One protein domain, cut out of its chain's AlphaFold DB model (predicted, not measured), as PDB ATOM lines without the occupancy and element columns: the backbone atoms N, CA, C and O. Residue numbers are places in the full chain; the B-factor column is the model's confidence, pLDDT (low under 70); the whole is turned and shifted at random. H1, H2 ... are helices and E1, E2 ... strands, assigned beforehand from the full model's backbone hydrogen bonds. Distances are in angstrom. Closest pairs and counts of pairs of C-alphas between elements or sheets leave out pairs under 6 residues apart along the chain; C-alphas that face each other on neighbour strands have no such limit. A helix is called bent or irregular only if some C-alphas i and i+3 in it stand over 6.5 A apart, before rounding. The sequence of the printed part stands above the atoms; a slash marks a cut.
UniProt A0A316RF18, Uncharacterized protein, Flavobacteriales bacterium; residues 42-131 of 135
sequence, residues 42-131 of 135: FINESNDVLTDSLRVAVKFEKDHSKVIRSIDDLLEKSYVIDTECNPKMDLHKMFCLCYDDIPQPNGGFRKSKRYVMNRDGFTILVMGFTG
ATOM      1  N   PHE A  42     122.076 251.496 252.153       75.81
ATOM      2  CA  PHE A  42     121.371 252.673 252.661       75.81
ATOM      3  C   PHE A  42     120.921 253.567 251.505       75.81
ATOM      4  O   PHE A  42     121.545 253.580 250.448       75.81
ATOM      5  N   ILE A  43     119.822 254.293 251.699       74.38
ATOM      6  CA  ILE A  43     119.260 255.192 250.690       74.38
ATOM      7  C   ILE A  43     119.691 256.626 251.021       74.38
ATOM      8  O   ILE A  43     119.590 257.029 252.181       74.38
ATOM      9  N   ASN A  44     120.213 257.377 250.046       71.81
ATOM     10  CA  ASN A  44     120.549 258.796 250.239       71.81
ATOM     11  C   ASN A  44     119.306 259.703 250.096       71.81
ATOM     12  O   ASN A  44     118.221 259.255 249.733       71.81
ATOM     13  N   GLU A  45     119.470 261.006 250.329       70.44
ATOM     14  CA  GLU A  45     118.400 262.005 250.142       70.44
ATOM     15  C   GLU A  45     117.903 262.103 248.685       70.44
ATOM     16  O   GLU A  45     116.786 262.544 248.434       70.44
ATOM     17  N   SER A  46     118.711 261.650 247.723       72.38
ATOM     18  CA  SER A  46     118.386 261.554 246.294       72.38
ATOM     19  C   SER A  46     117.688 260.239 245.909       72.38
ATOM     20  O   SER A  46     117.422 260.015 244.731       72.38
ATOM     21  N   ASN A  47     117.335 259.398 246.889       73.69
ATOM     22  CA  ASN A  47     116.701 258.089 246.720       73.69
ATOM     23  C   ASN A  47     117.582 257.021 246.034       73.69
ATOM     24  O   ASN A  47     117.081 255.999 245.554       73.69
ATOM     25  N   ASP A  48     118.899 257.226 246.023       74.19
ATOM     26  CA  ASP A  48     119.870 256.285 245.476       74.19
ATOM     27  C   ASP A  48     120.259 255.221 246.492       74.19
ATOM     28  O   ASP A  48     120.455 255.482 247.678       74.19
ATOM     29  N   VAL A  49     120.444 254.009 245.983       80.00
ATOM     30  CA  VAL A  49     120.783 252.816 246.749       80.00
ATOM     31  C   VAL A  49     122.308 252.704 246.863       80.00
ATOM     32  O   VAL A  49     122.980 252.294 245.913       80.00
ATOM     33  N   LEU A  50     122.846 253.072 248.028       83.69
ATOM     34  CA  LEU A  50     124.275 253.124 248.339       83.69
ATOM     35  C   LEU A  50     124.700 252.005 249.292       83.69
ATOM     36  O   LEU A  50     123.900 251.446 250.031       83.69
ATOM     37  N   THR A  51     125.977 251.654 249.282       87.12
ATOM     38  CA  THR A  51     126.592 250.606 250.107       87.12
ATOM     39  C   THR A  51     127.959 251.069 250.592       87.12
ATOM     40  O   THR A  51     128.562 251.974 250.023       87.12
ATOM     41  N   ASP A  52     128.451 250.456 251.662       89.12
ATOM     42  CA  ASP A  52     129.723 250.793 252.294       89.12
ATOM     43  C   ASP A  52     130.694 249.604 252.253       89.12
ATOM     44  O   ASP A  52     130.310 248.476 252.575       89.12
ATOM     45  N   SER A  53     131.963 249.851 251.919       89.00
ATOM     46  CA  SER A  53     133.019 248.838 251.915       89.00
ATOM     47  C   SER A  53     133.224 248.153 253.269       89.00
ATOM     48  O   SER A  53     133.578 246.973 253.286       89.00
ATOM     49  N   LEU A  54     132.948 248.826 254.394       87.62
ATOM     50  CA  LEU A  54     132.947 248.183 255.718       87.62
ATOM     51  C   LEU A  54     131.878 247.089 255.812       87.62
ATOM     52  O   LEU A  54     132.134 246.001 256.325       87.62
ATOM     53  N   ARG A  55     130.682 247.351 255.281       86.56
ATOM     54  CA  ARG A  55     129.572 246.391 255.317       86.56
ATOM     55  C   ARG A  55     129.785 245.245 254.343       86.56
ATOM     56  O   ARG A  55     129.479 244.103 254.677       86.56
ATOM     57  N   VAL A  56     130.359 245.532 253.174       87.06
ATOM     58  CA  VAL A  56     130.798 244.500 252.227       87.06
ATOM     59  C   VAL A  56     131.828 243.581 252.888       87.06
ATOM     60  O   VAL A  56     131.689 242.366 252.810       87.06
ATOM     61  N   ALA A  57     132.816 244.134 253.594       88.00
ATOM     62  CA  ALA A  57     133.829 243.348 254.298       88.00
ATOM     63  C   ALA A  57     133.205 242.369 255.307       88.00
ATOM     64  O   ALA A  57     133.489 241.174 255.259       88.00
ATOM     65  N   VAL A  58     132.278 242.850 256.142       85.94
ATOM     66  CA  VAL A  58     131.552 242.008 257.107       85.94
ATOM     67  C   VAL A  58     130.700 240.947 256.401       85.94
ATOM     68  O   VAL A  58     130.749 239.780 256.772       85.94
ATOM     69  N   LYS A  59     129.942 241.324 255.362       84.38
ATOM     70  CA  LYS A  59     129.003 240.421 254.675       84.38
ATOM     71  C   LYS A  59     129.693 239.296 253.903       84.38
ATOM     72  O   LYS A  59     129.136 238.208 253.808       84.38
ATOM     73  N   PHE A  60     130.860 239.574 253.333       83.69
ATOM     74  CA  PHE A  60     131.654 238.608 252.571       83.69
ATOM     75  C   PHE A  60     132.759 237.957 253.414       83.69
ATOM     76  O   PHE A  60     133.601 237.264 252.848       83.69
ATOM     77  N   GLU A  61     132.771 238.198 254.733       85.44
ATOM     78  CA  GLU A  61     133.770 237.682 255.681       85.44
ATOM     79  C   GLU A  61     135.215 237.930 255.210       85.44
ATOM     80  O   GLU A  61     136.099 237.077 255.297       85.44
ATOM     81  N   LYS A  62     135.459 239.124 254.659       85.56
ATOM     82  CA  LYS A  62     136.774 239.564 254.180       85.56
ATOM     83  C   LYS A  62     137.308 240.686 255.052       85.56
ATOM     84  O   LYS A  62     136.562 241.534 255.530       85.56
ATOM     85  N   ASP A  63     138.629 240.761 255.158       89.12
ATOM     86  CA  ASP A  63     139.282 241.915 255.767       89.12
ATOM     87  C   ASP A  63     138.953 243.191 254.985       89.12
ATOM     88  O   ASP A  63     139.090 243.240 253.755       89.12
ATOM     89  N   HIS A  64     138.600 244.264 255.697       89.50
ATOM     90  CA  HIS A  64     138.292 245.558 255.084       89.50
ATOM     91  C   HIS A  64     139.444 246.091 254.226       89.50
ATOM     92  O   HIS A  64     139.216 246.598 253.130       89.50
ATOM     93  N   SER A  65     140.690 245.875 254.657       89.38
ATOM     94  CA  SER A  65     141.885 246.237 253.888       89.38
ATOM     95  C   SER A  65     141.959 245.528 252.534       89.38
ATOM     96  O   SER A  65     142.406 246.130 251.559       89.38
ATOM     97  N   LYS A  66     141.497 244.272 252.441       90.75
ATOM     98  CA  LYS A  66     141.447 243.550 251.162       90.75
ATOM     99  C   LYS A  66     140.347 244.090 250.261       90.75
ATOM    100  O   LYS A  66     140.583 244.235 249.070       90.75
ATOM    101  N   VAL A  67     139.188 244.433 250.822       91.62
ATOM    102  CA  VAL A  67     138.096 245.057 250.060       91.62
ATOM    103  C   VAL A  67     138.533 246.405 249.487       91.62
ATOM    104  O   VAL A  67     138.335 246.646 248.301       91.62
ATOM    105  N   ILE A  68     139.180 247.252 250.295       93.06
ATOM    106  CA  ILE A  68     139.765 248.524 249.839       93.06
ATOM    107  C   ILE A  68     140.733 248.281 248.684       93.06
ATOM    108  O   ILE A  68     140.610 248.925 247.648       93.06
ATOM    109  N   ARG A  69     141.657 247.329 248.852       92.56
ATOM    110  CA  ARG A  69     142.643 247.004 247.822       92.56
ATOM    111  C   ARG A  69     141.980 246.543 246.526       92.56
ATOM    112  O   ARG A  69     142.365 247.002 245.466       92.56
ATOM    113  N   SER A  70     140.953 245.700 246.600       91.94
ATOM    114  CA  SER A  70     140.214 245.272 245.409       91.94
ATOM    115  C   SER A  70     139.504 246.427 244.703       91.94
ATOM    116  O   SER A  70     139.440 246.423 243.480       91.94
ATOM    117  N   ILE A  71     138.992 247.418 245.440       91.62
ATOM    118  CA  ILE A  71     138.412 248.630 244.840       91.62
ATOM    119  C   ILE A  71     139.503 249.468 244.164       91.62
ATOM    120  O   ILE A  71     139.306 249.906 243.034       91.62
ATOM    121  N   ASP A  72     140.654 249.655 244.814       90.94
ATOM    122  CA  ASP A  72     141.799 250.365 244.228       90.94
ATOM    123  C   ASP A  72     142.278 249.676 242.933       90.94
ATOM    124  O   ASP A  72     142.416 250.336 241.905       90.94
ATOM    125  N   ASP A  73     142.408 248.345 242.943       89.19
ATOM    126  CA  ASP A  73     142.785 247.547 241.769       89.19
ATOM    127  C   ASP A  73     141.750 247.673 240.627       89.19
ATOM    128  O   ASP A  73     142.109 247.680 239.448       89.19
ATOM    129  N   LEU A  74     140.450 247.750 240.948       86.94
ATOM    130  CA  LEU A  74     139.380 247.948 239.958       86.94
ATOM    131  C   LEU A  74     139.451 249.336 239.315       86.94
ATOM    132  O   LEU A  74     139.287 249.455 238.100       86.94
ATOM    133  N   LEU A  75     139.708 250.373 240.114       85.38
ATOM    134  CA  LEU A  75     139.864 251.742 239.623       85.38
ATOM    135  C   LEU A  75     141.112 251.871 238.737       85.38
ATOM    136  O   LEU A  75     141.028 252.465 237.664       85.38
ATOM    137  N   GLU A  76     142.230 251.251 239.115       83.94
ATOM    138  CA  GLU A  76     143.457 251.248 238.308       83.94
ATOM    139  C   GLU A  76     143.261 250.533 236.963       83.94
ATOM    140  O   GLU A  76     143.603 251.073 235.912       83.94
ATOM    141  N   LYS A  77     142.631 249.351 236.962       76.44
ATOM    142  CA  LYS A  77     142.334 248.606 235.725       76.44
ATOM    143  C   LYS A  77     141.404 249.365 234.785       76.44
ATOM    144  O   LYS A  77     141.536 249.230 233.570       76.44
ATOM    145  N   SER A  78     140.486 250.160 235.336       69.31
ATOM    146  CA  SER A  78     139.577 250.986 234.540       69.31
ATOM    147  C   SER A  78     140.325 252.002 233.676       69.31
ATOM    148  O   SER A  78     139.964 252.183 232.523       69.31
ATOM    149  N   TYR A  79     141.425 252.563 234.187       59.00
ATOM    150  CA  TYR A  79     142.246 253.555 233.491       59.00
ATOM    151  C   TYR A  79     143.047 252.966 232.314       59.00
ATOM    152  O   TYR A  79     143.363 253.666 231.356       59.00
ATOM    153  N   VAL A  80     143.375 251.669 232.353       55.19
ATOM    154  CA  VAL A  80     144.224 251.018 231.336       55.19
ATOM    155  C   VAL A  80     143.447 250.693 230.050       55.19
ATOM    156  O   VAL A  80     144.007 250.756 228.958       55.19
ATOM    157  N   ILE A  81     142.146 250.403 230.156       51.69
ATOM    158  CA  ILE A  81     141.277 249.989 229.030       51.69
ATOM    159  C   ILE A  81     140.851 251.189 228.157       51.69
ATOM    160  O   ILE A  81     140.311 251.039 227.063       51.69
ATOM    161  N   ASP A  82     141.185 252.400 228.593       48.66
ATOM    162  CA  ASP A  82     140.880 253.674 227.948       48.66
ATOM    163  C   ASP A  82     141.436 253.852 226.529       48.66
ATOM    164  O   ASP A  82     141.067 254.808 225.841       48.66
ATOM    165  N   THR A  83     142.331 252.963 226.108       52.94
ATOM    166  CA  THR A  83     143.037 253.020 224.827       52.94
ATOM    167  C   THR A  83     142.364 252.219 223.708       52.94
ATOM    168  O   THR A  83     142.664 252.480 222.545       52.94
ATOM    169  N   GLU A  84     141.402 251.333 224.001       52.59
ATOM    170  CA  GLU A  84     140.779 250.464 222.988       52.59
ATOM    171  C   GLU A  84     139.238 250.410 223.113       52.59
ATOM    172  O   GLU A  84     138.649 249.603 223.821       52.59
ATOM    173  N   CYS A  85     138.570 251.296 222.367       47.91
ATOM    174  CA  CYS A  85     137.287 251.046 221.687       47.91
ATOM    175  C   CYS A  85     136.079 250.460 222.468       47.91
ATOM    176  O   CYS A  85     135.302 249.711 221.878       47.91
ATOM    177  N   ASN A  86     135.820 250.840 223.724       51.78
ATOM    178  CA  ASN A  86     134.543 250.530 224.394       51.78
ATOM    179  C   ASN A  86     134.040 251.753 225.194       51.78
ATOM    180  O   ASN A  86     134.862 252.408 225.838       51.78
ATOM    181  N   PRO A  87     132.739 252.121 225.167       50.72
ATOM    182  CA  PRO A  87     132.208 253.193 226.010       50.72
ATOM    183  C   PRO A  87     132.555 252.932 227.481       50.72
ATOM    184  O   PRO A  87     132.074 251.977 228.089       50.72
ATOM    185  N   LYS A  88     133.439 253.776 228.026       56.00
ATOM    186  CA  LYS A  88     133.988 253.664 229.377       56.00
ATOM    187  C   LYS A  88     132.856 253.632 230.401       56.00
ATOM    188  O   LYS A  88     132.118 254.605 230.554       56.00
ATOM    189  N   MET A  89     132.735 252.533 231.143       61.28
ATOM    190  CA  MET A  89     132.112 252.613 232.459       61.28
ATOM    191  C   MET A  89     133.042 253.455 233.332       61.28
ATOM    192  O   MET A  89     134.112 252.993 233.717       61.28
ATOM    193  N   ASP A  90     132.643 254.689 233.637       70.81
ATOM    194  CA  ASP A  90     133.369 255.560 234.563       70.81
ATOM    195  C   ASP A  90     133.253 255.007 235.993       70.81
ATOM    196  O   ASP A  90     132.440 255.472 236.799       70.81
ATOM    197  N   LEU A  91     134.073 254.008 236.330       76.69
ATOM    198  CA  LEU A  91     134.083 253.376 237.654       76.69
ATOM    199  C   LEU A  91     134.328 254.400 238.770       76.69
ATOM    200  O   LEU A  91     133.748 254.298 239.847       76.69
ATOM    201  N   HIS A  92     135.079 255.463 238.486       78.44
ATOM    202  CA  HIS A  92     135.290 256.581 239.407       78.44
ATOM    203  C   HIS A  92     134.000 257.288 239.854       78.44
ATOM    204  O   HIS A  92     133.978 257.859 240.941       78.44
ATOM    205  N   LYS A  93     132.918 257.246 239.065       82.69
ATOM    206  CA  LYS A  93     131.613 257.810 239.462       82.69
ATOM    207  C   LYS A  93     130.827 256.877 240.384       82.69
ATOM    208  O   LYS A  93     129.910 257.323 241.065       82.69
ATOM    209  N   MET A  94     131.174 255.591 240.402       84.88
ATOM    210  CA  MET A  94     130.481 254.561 241.177       84.88
ATOM    211  C   MET A  94     131.049 254.383 242.588       84.88
ATOM    212  O   MET A  94     130.370 253.793 243.429       84.88
ATOM    213  N   PHE A  95     132.268 254.873 242.845       88.31
ATOM    214  CA  PHE A  95     132.962 254.767 244.129       88.31
ATOM    215  C   PHE A  95     133.339 256.152 244.665       88.31
ATOM    216  O   PHE A  95     134.098 256.895 244.050       88.31
ATOM    217  N   CYS A  96     132.865 256.471 245.864       88.31
ATOM    218  CA  CYS A  96     133.210 257.672 246.607       88.31
ATOM    219  C   CYS A  96     134.158 257.313 247.757       88.31
ATOM    220  O   CYS A  96     133.849 256.464 248.595       88.31
ATOM    221  N   LEU A  97     135.323 257.956 247.786       89.56
ATOM    222  CA  LEU A  97     136.319 257.780 248.835       89.56
ATOM    223  C   LEU A  97     135.978 258.643 250.055       89.56
ATOM    224  O   LEU A  97     135.836 259.860 249.946       89.56
ATOM    225  N   CYS A  98     135.911 258.021 251.226       86.44
ATOM    226  CA  CYS A  98     135.667 258.669 252.510       86.44
ATOM    227  C   CYS A  98     136.759 258.299 253.523       86.44
ATOM    228  O   CYS A  98     137.442 257.280 253.392       86.44
ATOM    229  N   TYR A  99     136.906 259.129 254.554       86.75
ATOM    230  CA  TYR A  99     137.813 258.875 255.668       86.75
ATOM    231  C   TYR A  99     137.055 258.994 256.981       86.75
ATOM    232  O   TYR A  99     136.370 259.991 257.197       86.75
ATOM    233  N   ASP A 100     137.222 258.004 257.851       79.88
ATOM    234  CA  ASP A 100     136.688 258.043 259.208       79.88
ATOM    235  C   ASP A 100     137.825 258.247 260.207       79.88
ATOM    236  O   ASP A 100     138.866 257.588 260.128       79.88
ATOM    237  N   ASP A 101     137.616 259.140 261.170       80.44
ATOM    238  CA  ASP A 101     138.567 259.374 262.248       80.44
ATOM    239  C   ASP A 101     138.363 258.337 263.354       80.44
ATOM    240  O   ASP A 101     137.368 258.338 264.079       80.44
ATOM    241  N   ILE A 102     139.330 257.435 263.499       79.50
ATOM    242  CA  ILE A 102     139.336 256.435 264.562       79.50
ATOM    243  C   ILE A 102     140.181 256.970 265.721       79.50
ATOM    244  O   ILE A 102     141.383 257.204 265.536       79.50
ATOM    245  N   PRO A 103     139.602 257.134 266.922       79.88
ATOM    246  CA  PRO A 103     140.350 257.560 268.092       79.88
ATOM    247  C   PRO A 103     141.383 256.497 268.472       79.88
ATOM    248  O   PRO A 103     141.103 255.296 268.483       79.88
ATOM    249  N   GLN A 104     142.593 256.943 268.780       82.00
ATOM    250  CA  GLN A 104     143.678 256.101 269.258       82.00
ATOM    251  C   GLN A 104     143.784 256.161 270.785       82.00
ATOM    252  O   GLN A 104     143.476 257.196 271.384       82.00
ATOM    253  N   PRO A 105     144.323 255.105 271.422       77.69
ATOM    254  CA  PRO A 105     144.585 255.091 272.863       77.69
ATOM    255  C   PRO A 105     145.473 256.249 273.340       77.69
ATOM    256  O   PRO A 105     145.342 256.702 274.470       77.69
ATOM    257  N   ASN A 106     146.337 256.766 272.460       85.31
ATOM    258  CA  ASN A 106     147.281 257.844 272.762       85.31
ATOM    259  C   ASN A 106     146.665 259.253 272.619       85.31
ATOM    260  O   ASN A 106     147.397 260.237 272.598       85.31
ATOM    261  N   GLY A 107     145.340 259.366 272.464       80.00
ATOM    262  CA  GLY A 107     144.636 260.648 272.332       80.00
ATOM    263  C   GLY A 107     144.702 261.292 270.940       80.00
ATOM    264  O   GLY A 107     144.179 262.386 270.754       80.00
ATOM    265  N   GLY A 108     145.319 260.627 269.957       83.56
ATOM    266  CA  GLY A 108     145.305 261.038 268.549       83.56
ATOM    267  C   GLY A 108     144.168 260.395 267.751       83.56
ATOM    268  O   GLY A 108     143.524 259.462 268.219       83.56
ATOM    269  N   PHE A 109     143.958 260.838 266.512       84.00
ATOM    270  CA  PHE A 109     143.036 260.205 265.564       84.00
ATOM    271  C   PHE A 109     143.826 259.595 264.403       84.00
ATOM    272  O   PHE A 109     144.759 260.216 263.891       84.00
ATOM    273  N   ARG A 110     143.475 258.375 263.979       84.06
ATOM    274  CA  ARG A 110     143.916 257.831 262.681       84.06
ATOM    275  C   ARG A 110     142.794 257.970 261.668       84.06
ATOM    276  O   ARG A 110     141.665 257.593 261.959       84.06
ATOM    277  N   LYS A 111     143.136 258.406 260.460       85.31
ATOM    278  CA  LYS A 111     142.219 258.368 259.323       85.31
ATOM    279  C   LYS A 111     142.162 256.951 258.773       85.31
ATOM    280  O   LYS A 111     143.188 256.398 258.379       85.31
ATOM    281  N   SER A 112     140.974 256.365 258.754       84.06
ATOM    282  CA  SER A 112     140.705 255.071 258.139       84.06
ATOM    283  C   SER A 112     140.007 255.276 256.809       84.06
ATOM    284  O   SER A 112     138.992 255.961 256.737       84.06
ATOM    285  N   LYS A 113     140.564 254.686 255.753       89.88
ATOM    286  CA  LYS A 113     140.024 254.763 254.394       89.88
ATOM    287  C   LYS A 113     138.737 253.937 254.306       89.88
ATOM    288  O   LYS A 113     138.715 252.817 254.805       89.88
ATOM    289  N   ARG A 114     137.693 254.448 253.655       89.06
ATOM    290  CA  ARG A 114     136.415 253.754 253.420       89.06
ATOM    291  C   ARG A 114     135.840 254.157 252.065       89.06
ATOM    292  O   ARG A 114     136.125 255.246 251.586       89.06
ATOM    293  N   TYR A 115     135.040 253.291 251.450       91.12
ATOM    294  CA  TYR A 115     134.384 253.591 250.178       91.12
ATOM    295  C   TYR A 115     132.874 253.473 250.312       91.12
ATOM    296  O   TYR A 115     132.375 252.440 250.756       91.12
ATOM    297  N   VAL A 116     132.170 254.507 249.865       89.69
ATOM    298  CA  VAL A 116     130.733 254.460 249.593       89.69
ATOM    299  C   VAL A 116     130.549 254.171 248.109       89.69
ATOM    300  O   VAL A 116     131.247 254.748 247.282       89.69
ATOM    301  N   MET A 117     129.650 253.261 247.759       88.88
ATOM    302  CA  MET A 117     129.467 252.822 246.377       88.88
ATOM    303  C   MET A 117     128.000 252.617 246.021       88.88
ATOM    304  O   MET A 117     127.196 252.245 246.875       88.88
ATOM    305  N   ASN A 118     127.667 252.818 244.750       89.38
ATOM    306  CA  ASN A 118     126.323 252.570 244.230       89.38
ATOM    307  C   ASN A 118     126.107 251.067 243.980       89.38
ATOM    308  O   ASN A 118     127.051 250.272 244.012       89.38
ATOM    309  N   ARG A 119     124.868 250.678 243.654       84.31
ATOM    310  CA  ARG A 119     124.509 249.305 243.250       84.31
ATOM    311  C   ARG A 119     125.441 248.723 242.176       84.31
ATOM    312  O   ARG A 119     125.855 247.571 242.298       84.31
ATOM    313  N   ASP A 120     125.779 249.505 241.156       84.06
ATOM    314  CA  ASP A 120     126.613 249.034 240.042       84.06
ATOM    315  C   ASP A 120     128.056 248.783 240.494       84.06
ATOM    316  O   ASP A 120     128.609 247.712 240.246       84.06
ATOM    317  N   GLY A 121     128.627 249.716 241.265       85.81
ATOM    318  CA  GLY A 121     129.954 249.558 241.868       85.81
ATOM    319  C   GLY A 121     130.024 248.349 242.804       85.81
ATOM    320  O   GLY A 121     130.962 247.556 242.728       85.81
ATOM    321  N   PHE A 122     128.990 248.145 243.627       87.44
ATOM    322  CA  PHE A 122     128.862 246.953 244.468       87.44
ATOM    323  C   PHE A 122     128.833 245.666 243.636       87.44
ATOM    324  O   PHE A 122     129.545 244.713 243.949       87.44
ATOM    325  N   THR A 123     128.051 245.640 242.557       84.75
ATOM    326  CA  THR A 123     127.922 244.459 241.693       84.75
ATOM    327  C   THR A 123     129.267 244.091 241.065       84.75
ATOM    328  O   THR A 123     129.666 242.930 241.118       84.75
ATOM    329  N   ILE A 124     130.017 245.070 240.550       86.19
ATOM    330  CA  ILE A 124     131.349 244.853 239.959       86.19
ATOM    331  C   ILE A 124     132.346 244.334 240.999       86.19
ATOM    332  O   ILE A 124     133.079 243.379 240.734       86.19
ATOM    333  N   LEU A 125     132.332 244.913 242.199       87.81
ATOM    334  CA  LEU A 125     133.176 244.473 243.306       87.81
ATOM    335  C   LEU A 125     132.902 243.011 243.690       87.81
ATOM    336  O   LEU A 125     133.833 242.215 243.818       87.81
ATOM    337  N   VAL A 126     131.626 242.645 243.836       85.75
ATOM    338  CA  VAL A 126     131.221 241.281 244.200       85.75
ATOM    339  C   VAL A 126     131.536 240.284 243.093       85.75
ATOM    340  O   VAL A 126     132.067 239.217 243.396       85.75
ATOM    341  N   MET A 127     131.296 240.635 241.825       82.38
ATOM    342  CA  MET A 127     131.677 239.794 240.685       82.38
ATOM    343  C   MET A 127     133.180 239.489 240.690       82.38
ATOM    344  O   MET A 127     133.574 238.343 240.466       82.38
ATOM    345  N   GLY A 128     134.012 240.480 241.031       79.25
ATOM    346  CA  GLY A 128     135.453 240.298 241.216       79.25
ATOM    347  C   GLY A 128     135.817 239.346 242.363       79.25
ATOM    348  O   GLY A 128     136.830 238.654 242.284       79.25
ATOM    349  N   PHE A 129     134.989 239.249 243.409       79.69
ATOM    350  CA  PHE A 129     135.176 238.273 244.489       79.69
ATOM    351  C   PHE A 129     134.722 236.861 244.117       79.69
ATOM    352  O   PHE A 129     135.311 235.896 244.602       79.69
ATOM    353  N   THR A 130     133.691 236.726 243.284       68.12
ATOM    354  CA  THR A 130     133.099 235.435 242.899       68.12
ATOM    355  C   THR A 130     133.735 234.786 241.667       68.12
ATOM    356  O   THR A 130     133.268 233.732 241.242       68.12
ATOM    357  N   GLY A 131     134.808 235.353 241.107       57.94
ATOM    358  CA  GLY A 131     135.497 234.871 239.896       57.94
ATOM    359  C   GLY A 131     136.184 233.494 239.978       57.94
ATOM    360  O   GLY A 131     137.117 233.243 239.225       57.94
TER     361      GLY A 131
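What this domain is: This is residues 42 to 131 of the 135 residues of an uncharacterized protein of Flavobacteriales bacterium (UniProt A0A316RF18). The long hairpin of E2 and E3, with short E1 beside the end of E3, makes a narrow sheet with helices H1, H2 and H4 on one face. Long H2 runs slantwise over the sheet and H4 stands up from it; residues 80 to 87 stick out at one end of the long axis, and the hairpin's turn makes the other. The printed part has 90 residues, mixed in class, in the order E1 H1 H2 H3 E2 E3 H4; the sheet's order is E1 E3 E2, antiparallel. It is only just loose, close to compact, with a radius of gyration of the C-alphas of 14.9 A, and spans 52 by 30 by 22 A.

Where its parts are: Start at C-alpha 42, (121.371, 252.673, 252.661), and go on to E1, residues 49 to 52. H1 takes residues 53 to 59, and H2 residues 64 to 83, 31.5 A, only just irregular, with C-alphas 80 and 83 6.9 A apart. H3 is residues 91 to 94, E2 95 to 103, 25.2 A, and E3 109 to 118, 28.2 A. H4, residues 119 to 129, 15.4 A, ends at C-alpha 129, (135.176, 238.273, 244.489).

How they stand to each other: Look at N 51 and O 117, 2.8 A apart, for E1 and E3, and at N 98 and O 114, 2.8 A, for E3 and E2. H2 and H4 on one face make two layers, helices over a sheet. H2 touches H1 at Ala 57 and His 64, C-alphas 5.0 A apart, and H3 at Leu 75 and Leu 91, 6.3 A; it only just touches H4, with 3 pairs of C-alphas within 8 A, closest Ile 71 and Leu 125, 6.9 A. H3 only grazes the sheet. In H1 and H4 every O i to N i+4 pair is within hydrogen-bond range, in H2 11 of 16; H3 is too short for one.

The domain as a whole: The two C-alphas farthest apart, Cys 85 and Asn 106, are 52.5 A apart. The printed part has no cut and no long link. Residues 78 to 89 and 130 to 131 have pLDDT under 70.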